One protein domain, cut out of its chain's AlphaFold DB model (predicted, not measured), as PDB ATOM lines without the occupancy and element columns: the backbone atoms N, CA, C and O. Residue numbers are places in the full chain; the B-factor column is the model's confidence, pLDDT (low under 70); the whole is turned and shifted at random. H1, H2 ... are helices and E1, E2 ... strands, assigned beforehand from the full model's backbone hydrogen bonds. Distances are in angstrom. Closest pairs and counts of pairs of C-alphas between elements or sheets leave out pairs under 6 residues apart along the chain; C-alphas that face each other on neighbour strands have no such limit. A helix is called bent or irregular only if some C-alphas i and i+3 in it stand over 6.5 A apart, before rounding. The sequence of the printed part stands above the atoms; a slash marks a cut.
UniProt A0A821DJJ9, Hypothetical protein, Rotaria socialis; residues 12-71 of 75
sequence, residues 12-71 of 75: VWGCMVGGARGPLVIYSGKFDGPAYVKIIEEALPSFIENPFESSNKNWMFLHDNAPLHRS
ATOM      1  N   VAL A  12      -4.016  59.083  80.451       90.69
ATOM      2  CA  VAL A  12      -2.914  58.501  79.690       90.69
ATOM      3  C   VAL A  12      -1.691  59.385  79.836       90.69
ATOM      4  O   VAL A  12      -1.806  60.611  79.852       90.69
ATOM      5  N   TRP A  13      -0.528  58.758  79.928       92.19
ATOM      6  CA  TRP A  13       0.759  59.430  79.854       92.19
ATOM      7  C   TRP A  13       1.512  58.900  78.644       92.19
ATOM      8  O   TRP A  13       1.453  57.711  78.344       92.19
ATOM      9  N   GLY A  14       2.229  59.768  77.948       91.56
ATOM     10  CA  GLY A  14       3.141  59.331  76.909       91.56
ATOM     11  C   GLY A  14       4.151  60.403  76.564       91.56
ATOM     12  O   GLY A  14       3.965  61.578  76.885       91.56
ATOM     13  N   CYS A  15       5.218  59.986  75.900       90.19
ATOM     14  CA  CYS A  15       6.272  60.875  75.437       90.19
ATOM     15  C   CYS A  15       6.572  60.637  73.955       90.19
ATOM     16  O   CYS A  15       6.237  59.603  73.373       90.19
ATOM     17  N   MET A  16       7.165  61.635  73.314       88.31
ATOM     18  CA  MET A  16       7.569  61.563  71.918       88.31
ATOM     19  C   MET A  16       8.721  62.521  71.657       88.31
ATOM     20  O   MET A  16       9.030  63.400  72.459       88.31
ATOM     21  N   VAL A  17       9.328  62.342  70.500       83.88
ATOM     22  CA  VAL A  17      10.518  63.040  70.019       83.88
ATOM     23  C   VAL A  17      10.391  63.179  68.506       83.88
ATOM     24  O   VAL A  17       9.583  62.491  67.876       83.88
ATOM     25  N   GLY A  18      11.176  64.065  67.895       84.31
ATOM     26  CA  GLY A  18      11.181  64.207  66.439       84.31
ATOM     27  C   GLY A  18      11.481  62.867  65.757       84.31
ATOM     28  O   GLY A  18      12.586  62.357  65.870       84.31
ATOM     29  N   GLY A  19      10.489  62.291  65.070       80.62
ATOM     30  CA  GLY A  19      10.639  61.049  64.305       80.62
ATOM     31  C   GLY A  19      10.331  59.741  65.047       80.62
ATOM     32  O   GLY A  19      10.290  58.703  64.390       80.62
ATOM     33  N   ALA A  20      10.044  59.755  66.356       82.94
ATOM     34  CA  ALA A  20       9.685  58.539  67.095       82.94
ATOM     35  C   ALA A  20       8.593  58.770  68.153       82.94
ATOM     36  O   ALA A  20       8.432  59.859  68.707       82.94
ATOM     37  N   ARG A  21       7.831  57.711  68.435       86.31
ATOM     38  CA  ARG A  21       6.813  57.680  69.492       86.31
ATOM     39  C   ARG A  21       7.343  56.870  70.663       86.31
ATOM     40  O   ARG A  21       7.848  55.770  70.451       86.31
ATOM     41  N   GLY A  22       7.206  57.415  71.862       84.81
ATOM     42  CA  GLY A  22       7.462  56.695  73.096       84.81
ATOM     43  C   GLY A  22       6.254  55.906  73.583       84.81
ATOM     44  O   GLY A  22       5.245  55.803  72.878       84.81
ATOM     45  N   PRO A  23       6.365  55.305  74.776       88.06
ATOM     46  CA  PRO A  23       5.289  54.537  75.377       88.06
ATOM     47  C   PRO A  23       4.042  55.399  75.591       88.06
ATOM     48  O   PRO A  23       4.134  56.580  75.923       88.06
ATOM     49  N   LEU A  24       2.875  54.774  75.432       91.69
ATOM     50  CA  LEU A  24       1.584  55.320  75.837       91.69
ATOM     51  C   LEU A  24       1.042  54.449  76.973       91.69
ATOM     52  O   LEU A  24       0.639  53.307  76.757       91.69
ATOM     53  N   VAL A  25       1.069  54.986  78.187       91.12
ATOM     54  CA  VAL A  25       0.712  54.296  79.425       91.12
ATOM     55  C   VAL A  25      -0.684  54.726  79.848       91.12
ATOM     56  O   VAL A  25      -0.942  55.911  80.059       91.12
ATOM     57  N   ILE A  26      -1.591  53.762  79.992       92.00
ATOM     58  CA  ILE A  26      -2.914  53.998  80.574       92.00
ATOM     59  C   ILE A  26      -2.770  53.977  82.094       92.00
ATOM     60  O   ILE A  26      -2.321  52.983  82.663       92.00
ATOM     61  N   TYR A  27      -3.192  55.054  82.752       88.25
ATOM     62  CA  TYR A  27      -3.266  55.128  84.202       88.25
ATOM     63  C   TYR A  27      -4.720  55.047  84.664       88.25
ATOM     64  O   TYR A  27      -5.556  55.896  84.334       88.25
ATOM     65  N   SER A  28      -5.013  54.012  85.447       86.19
ATOM     66  CA  SER A  28      -6.307  53.849  86.099       86.19
ATOM     67  C   SER A  28      -6.262  54.486  87.484       86.19
ATOM     68  O   SER A  28      -5.518  54.037  88.353       86.19
ATOM     69  N   GLY A  29      -7.063  55.530  87.687       84.31
ATOM     70  CA  GLY A  29      -7.153  56.248  88.955       84.31
ATOM     71  C   GLY A  29      -6.808  57.727  88.832       84.31
ATOM     72  O   GLY A  29      -6.784  58.302  87.742       84.31
ATOM     73  N   LYS A  30      -6.576  58.364  89.981       86.06
ATOM     74  CA  LYS A  30      -6.232  59.784  90.054       86.06
ATOM     75  C   LYS A  30      -4.779  59.986  89.635       86.06
ATOM     76  O   LYS A  30      -3.879  59.512  90.314       86.06
ATOM     77  N   PHE A  31      -4.567  60.727  88.555       87.81
ATOM     78  CA  PHE A  31      -3.227  61.075  88.101       87.81
ATOM     79  C   PHE A  31      -2.694  62.292  88.874       87.81
ATOM     80  O   PHE A  31      -3.096  63.429  88.618       87.81
ATOM     81  N   ASP A  32      -1.850  62.048  89.877       88.75
ATOM     82  CA  ASP A  32      -1.235  63.058  90.744       88.75
ATOM     83  C   ASP A  32       0.305  63.027  90.685       88.75
ATOM     84  O   ASP A  32       0.889  62.325  89.865       88.75
ATOM     85  N   GLY A  33       0.973  63.844  91.508       89.62
ATOM     86  CA  GLY A  33       2.438  63.966  91.509       89.62
ATOM     87  C   GLY A  33       3.165  62.626  91.709       89.62
ATOM     88  O   GLY A  33       3.994  62.275  90.873       89.62
ATOM     89  N   PRO A  34       2.840  61.836  92.751       89.31
ATOM     90  CA  PRO A  34       3.410  60.500  92.928       89.31
ATOM     91  C   PRO A  34       3.152  59.554  91.750       89.31
ATOM     92  O   PRO A  34       4.069  58.850  91.326       89.31
ATOM     93  N   ALA A  35       1.936  59.549  91.189       89.62
ATOM     94  CA  ALA A  35       1.635  58.749  90.001       89.62
ATOM     95  C   ALA A  35       2.488  59.171  88.793       89.62
ATOM     96  O   ALA A  35       2.964  58.321  88.044       89.62
ATOM     97  N   TYR A  36       2.709  60.474  88.625       91.44
ATOM     98  CA  TYR A  36       3.536  61.030  87.562       91.44
ATOM     99  C   TYR A  36       5.010  60.632  87.696       91.44
ATOM    100  O   TYR A  36       5.587  60.153  86.721       91.44
ATOM    101  N   VAL A  37       5.594  60.763  88.895       90.75
ATOM    102  CA  VAL A  37       6.980  60.336  89.173       90.75
ATOM    103  C   VAL A  37       7.151  58.857  88.845       90.75
ATOM    104  O   VAL A  37       8.016  58.507  88.048       90.75
ATOM    105  N   LYS A  38       6.250  58.010  89.359       90.38
ATOM    106  CA  LYS A  38       6.285  56.567  89.114       90.38
ATOM    107  C   LYS A  38       6.253  56.231  87.621       90.38
ATOM    108  O   LYS A  38       7.057  55.428  87.160       90.38
ATOM    109  N   ILE A  39       5.341  56.840  86.855       91.12
ATOM    110  CA  ILE A  39       5.262  56.571  85.411       91.12
ATOM    111  C   ILE A  39       6.549  56.991  84.703       91.12
ATOM    112  O   ILE A  39       7.013  56.264  83.829       91.12
ATOM    113  N   ILE A  40       7.126  58.143  85.049       90.81
ATOM    114  CA  ILE A  40       8.363  58.597  84.409       90.81
ATOM    115  C   ILE A  40       9.518  57.660  84.727       90.81
ATOM    116  O   ILE A  40      10.213  57.254  83.801       90.81
ATOM    117  N   GLU A  41       9.696  57.283  85.990       89.88
ATOM    118  CA  GLU A  41      10.755  56.361  86.409       89.88
ATOM    119  C   GLU A  41      10.646  54.997  85.711       89.88
ATOM    120  O   GLU A  41      11.661  54.420  85.327       89.88
ATOM    121  N   GLU A  42       9.428  54.497  85.495       88.94
ATOM    122  CA  GLU A  42       9.200  53.193  84.860       88.94
ATOM    123  C   GLU A  42       9.278  53.251  83.322       88.94
ATOM    124  O   GLU A  42       9.852  52.364  82.683       88.94
ATOM    125  N   ALA A  43       8.687  54.274  82.700       88.62
ATOM    126  CA  ALA A  43       8.457  54.296  81.255       88.62
ATOM    127  C   ALA A  43       9.512  55.089  80.471       88.62
ATOM    128  O   ALA A  43       9.812  54.737  79.327       88.62
ATOM    129  N   LEU A  44      10.066  56.160  81.048       87.44
ATOM    130  CA  LEU A  44      10.965  57.059  80.326       87.44
ATOM    131  C   LEU A  44      12.338  56.423  80.024       87.44
ATOM    132  O   LEU A  44      12.755  56.521  78.867       87.44
ATOM    133  N   PRO A  45      13.022  55.726  80.961       86.19
ATOM    134  CA  PRO A  45      14.325  55.112  80.679       86.19
ATOM    135  C   PRO A  45      14.265  54.120  79.516       86.19
ATOM    136  O   PRO A  45      15.047  54.219  78.576       86.19
ATOM    137  N   SER A  46      13.240  53.261  79.500       82.38
ATOM    138  CA  SER A  46      13.006  52.286  78.425       82.38
ATOM    139  C   SER A  46      12.876  52.925  77.036       82.38
ATOM    140  O   SER A  46      13.141  52.274  76.028       82.38
ATOM    141  N   PHE A  47      12.442  54.186  76.961       80.56
ATOM    142  CA  PHE A  47      12.318  54.925  75.706       80.56
ATOM    143  C   PHE A  47      13.591  55.683  75.319       80.56
ATOM    144  O   PHE A  47      13.900  55.807  74.137       80.56
ATOM    145  N   ILE A  48      14.331  56.187  76.300       80.31
ATOM    146  CA  ILE A  48      15.573  56.923  76.054       80.31
ATOM    147  C   ILE A  48      16.716  55.961  75.713       80.31
ATOM    148  O   ILE A  48      17.576  56.309  74.916       80.31
ATOM    149  N   GLU A  49      16.713  54.752  76.276       77.25
ATOM    150  CA  GLU A  49      17.793  53.772  76.107       77.25
ATOM    151  C   GLU A  49      17.659  52.896  74.850       77.25
ATOM    152  O   GLU A  49      18.627  52.244  74.463       77.25
ATOM    153  N   ASN A  50      16.479  52.850  74.221       69.12
ATOM    154  CA  ASN A  50      16.163  51.869  73.176       69.12
ATOM    155  C   ASN A  50      16.173  52.476  71.742       69.12
ATOM    156  O   ASN A  50      17.102  52.187  70.992       69.12
ATOM    157  N   PRO A  51      15.215  53.336  71.322       59.59
ATOM    158  CA  PRO A  51      15.195  53.944  69.979       59.59
ATOM    159  C   PRO A  51      16.014  55.236  69.826       59.59
ATOM    160  O   PRO A  51      16.297  55.646  68.700       59.59
ATOM    161  N   PHE A  52      16.357  55.909  70.925       60.12
ATOM    162  CA  PHE A  52      17.288  57.034  70.923       60.12
ATOM    163  C   PHE A  52      18.664  56.445  71.173       60.12
ATOM    164  O   PHE A  52      18.957  56.051  72.292       60.12
ATOM    165  N   GLU A  53      19.483  56.296  70.133       54.62
ATOM    166  CA  GLU A  53      20.841  55.793  70.317       54.62
ATOM    167  C   GLU A  53      21.510  56.490  71.513       54.62
ATOM    168  O   GLU A  53      21.642  57.716  71.565       54.62
ATOM    169  N   SER A  54      21.979  55.675  72.454       53.69
ATOM    170  CA  SER A  54      22.757  56.042  73.643       53.69
ATOM    171  C   SER A  54      24.025  56.872  73.349       53.69
ATOM    172  O   SER A  54      24.726  57.296  74.273       53.69
ATOM    173  N   SER A  55      24.309  57.133  72.067       53.56
ATOM    174  CA  SER A  55      25.362  57.993  71.537       53.56
ATOM    175  C   SER A  55      25.064  59.491  71.703       53.56
ATOM    176  O   SER A  55      26.008  60.267  71.869       53.56
ATOM    177  N   ASN A  56      23.791  59.917  71.735       61.94
ATOM    178  CA  ASN A  56      23.424  61.332  71.866       61.94
ATOM    179  C   ASN A  56      22.781  61.639  73.227       61.94
ATOM    180  O   ASN A  56      21.563  61.676  73.389       61.94
ATOM    181  N   LYS A  57      23.628  61.898  74.230       67.69
ATOM    182  CA  LYS A  57      23.215  62.224  75.610       67.69
ATOM    183  C   LYS A  57      22.597  63.623  75.773       67.69
ATOM    184  O   LYS A  57      22.240  63.994  76.884       67.69
ATOM    185  N   ASN A  58      22.457  64.391  74.690       77.81
ATOM    186  CA  ASN A  58      21.963  65.771  74.708       77.81
ATOM    187  C   ASN A  58      20.453  65.864  74.432       77.81
ATOM    188  O   ASN A  58      20.009  66.700  73.642       77.81
ATOM    189  N   TRP A  59      19.649  64.999  75.047       80.44
ATOM    190  CA  TRP A  59      18.193  65.134  75.003       80.44
ATOM    191  C   TRP A  59      17.708  66.062  76.125       80.44
ATOM    192  O   TRP A  59      18.331  66.178  77.177       80.44
ATOM    193  N   MET A  60      16.584  66.739  75.888       85.25
ATOM    194  CA  MET A  60      15.899  67.554  76.889       85.25
ATOM    195  C   MET A  60      14.513  66.977  77.138       85.25
ATOM    196  O   MET A  60      13.784  66.677  76.189       85.25
ATOM    197  N   PHE A  61      14.141  66.845  78.409       87.25
ATOM    198  CA  PHE A  61      12.776  66.510  78.782       87.25
ATOM    199  C   PHE A  61      11.898  67.762  78.729       87.25
ATOM    200  O   PHE A  61      12.254  68.793  79.298       87.25
ATOM    201  N   LEU A  62      10.754  67.674  78.050       89.88
ATOM    202  CA  LEU A  62       9.782  68.759  77.963       89.88
ATOM    203  C   LEU A  62       8.434  68.296  78.515       89.88
ATOM    204  O   LEU A  62       7.877  67.299  78.060       89.88
ATOM    205  N   HIS A  63       7.891  69.073  79.445       91.31
ATOM    206  CA  HIS A  63       6.542  68.928  79.984       91.31
ATOM    207  C   HIS A  63       5.924  70.308  80.248       91.31
ATOM    208  O   HIS A  63       6.624  71.322  80.240       91.31
ATOM    209  N   ASP A  64       4.606  70.367  80.440       90.25
ATOM    210  CA  ASP A  64       3.935  71.618  80.796       90.25
ATOM    211  C   ASP A  64       4.147  71.980  82.282       90.25
ATOM    212  O   ASP A  64       4.700  71.211  83.063       90.25
ATOM    213  N   ASN A  65       3.669  73.150  82.707       88.69
ATOM    214  CA  ASN A  65       3.780  73.603  84.097       88.69
ATOM    215  C   ASN A  65       2.571  73.188  84.966       88.69
ATOM    216  O   ASN A  65       2.119  73.954  85.837       88.69
ATOM    217  N   ALA A  66       1.974  72.016  84.717       87.81
ATOM    218  CA  ALA A  66       0.873  71.519  85.536       87.81
ATOM    219  C   ALA A  66       1.273  71.488  87.028       87.81
ATOM    220  O   ALA A  66       2.429  71.234  87.362       87.81
ATOM    221  N   PRO A  67       0.346  71.741  87.972       86.56
ATOM    222  CA  PRO A  67       0.658  71.680  89.402       86.56
ATOM    223  C   PRO A  67       1.273  70.343  89.829       86.56
ATOM    224  O   PRO A  67       2.159  70.317  90.676       86.56
ATOM    225  N   LEU A  68       0.843  69.244  89.199       86.25
ATOM    226  CA  LEU A  68       1.387  67.916  89.466       86.25
ATOM    227  C   LEU A  68       2.850  67.788  89.021       86.25
ATOM    228  O   LEU A  68       3.591  67.100  89.705       86.25
ATOM    229  N   HIS A  69       3.278  68.517  87.977       84.69
ATOM    230  CA  HIS A  69       4.665  68.569  87.492       84.69
ATOM    231  C   HIS A  69       5.609  69.389  88.386       84.69
ATOM    232  O   HIS A  69       6.820  69.342  88.215       84.69
ATOM    233  N   ARG A  70       5.057  70.125  89.356       77.88
ATOM    234  CA  ARG A  70       5.806  70.936  90.329       77.88
ATOM    235  C   ARG A  70       5.871  70.299  91.714       77.88
ATOM    236  O   ARG A  70       6.220  70.970  92.684       77.88
ATOM    237  N   SER A  71       5.463  69.037  91.840       71.81
ATOM    238  CA  SER A  71       5.539  68.345  93.125       71.81
ATOM    239  C   SER A  71       7.001  68.179  93.555       71.81
ATOM    240  O   SER A  71       7.878  68.023  92.711       71.81
TER     241      SER A  71
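What this domain is: This is residues 12 to 71 of the 75 residues of the protein "Hypothetical protein" of Rotaria socialis (UniProt A0A821DJJ9). A narrow two-stranded hairpin, E1 and E2, has one long helix, H1, packed lengthwise over one face, and after H1 a long stretch with no named element, residues 49 to 66, folds back along the length of the domain to a short helix, H2, at the first residues of H1. The shape is elongated, with spans of 36 by 21 by 18 A, and the loop around Ser 55 lies at one far end. The printed part has 60 residues, with two named strands and two named helices in the order E1, E2, H1, H2; the sheet, E1 - E2, is antiparallel, and the class is mixed, helices and strands. The whole is only just compact, close to loose, with a radius of gyration of the C-alphas of 12.3 A.

Where its parts are: Strand E1 is residues 12 to 17, 17.2 A from first to last C-alpha, and begins with C-alpha 12 at (-2.914, 58.501, 79.690). Strand E2 is residues 20 to 27, 21.7 A long. Helix H1 is residues 33 to 48, 21.5 A from C-alpha 33 at (2.438, 63.966, 91.509) to C-alpha 48. It has a kink of 32 degrees near residue 42 and is irregular, but only just: C-alphas 42 and 45 are 6.9 A apart. Helix H2 is residues 67 to 70 and ends with C-alpha 70 at (5.806, 70.936, 90.329).

How they stand to each other: E1 and E2 form a hairpin with a tight link of two residues, and their directions stand at 169 degrees. Across the pair, N 13 and O 25 are 2.9 A apart and N 22 and O 15 are 2.8 A apart, both within hydrogen-bond range. The closest C-alphas of E2 and H1 are those of Gly 22 and Phe 47, 5.8 A apart. The closest C-alphas of E1 and H1 are those of Trp 13 and Ile 39, 7.7 A apart. H1 and H2 touch, H1 with residues 33 to 36 alone; the closest C-alphas are those of Gly 33 and Leu 68, 4.6 A apart. H2 is apart from both E1 and E2. In H1, 9 of 12 O i to N i+4 pairs are within hydrogen-bond range, and H2 is too short for such a pair.

The domain as a whole: The two C-alphas farthest apart are those of Gly 29 and Ser 55, at 36.9 A. The printed part has no cut. The link from E2 to H1 is tight, with 5 residues, and the link from H1 to H2 is long, with 18. The mean pLDDT of the printed part is 83.2, and residues 50 to 57, in that long link, are under 70.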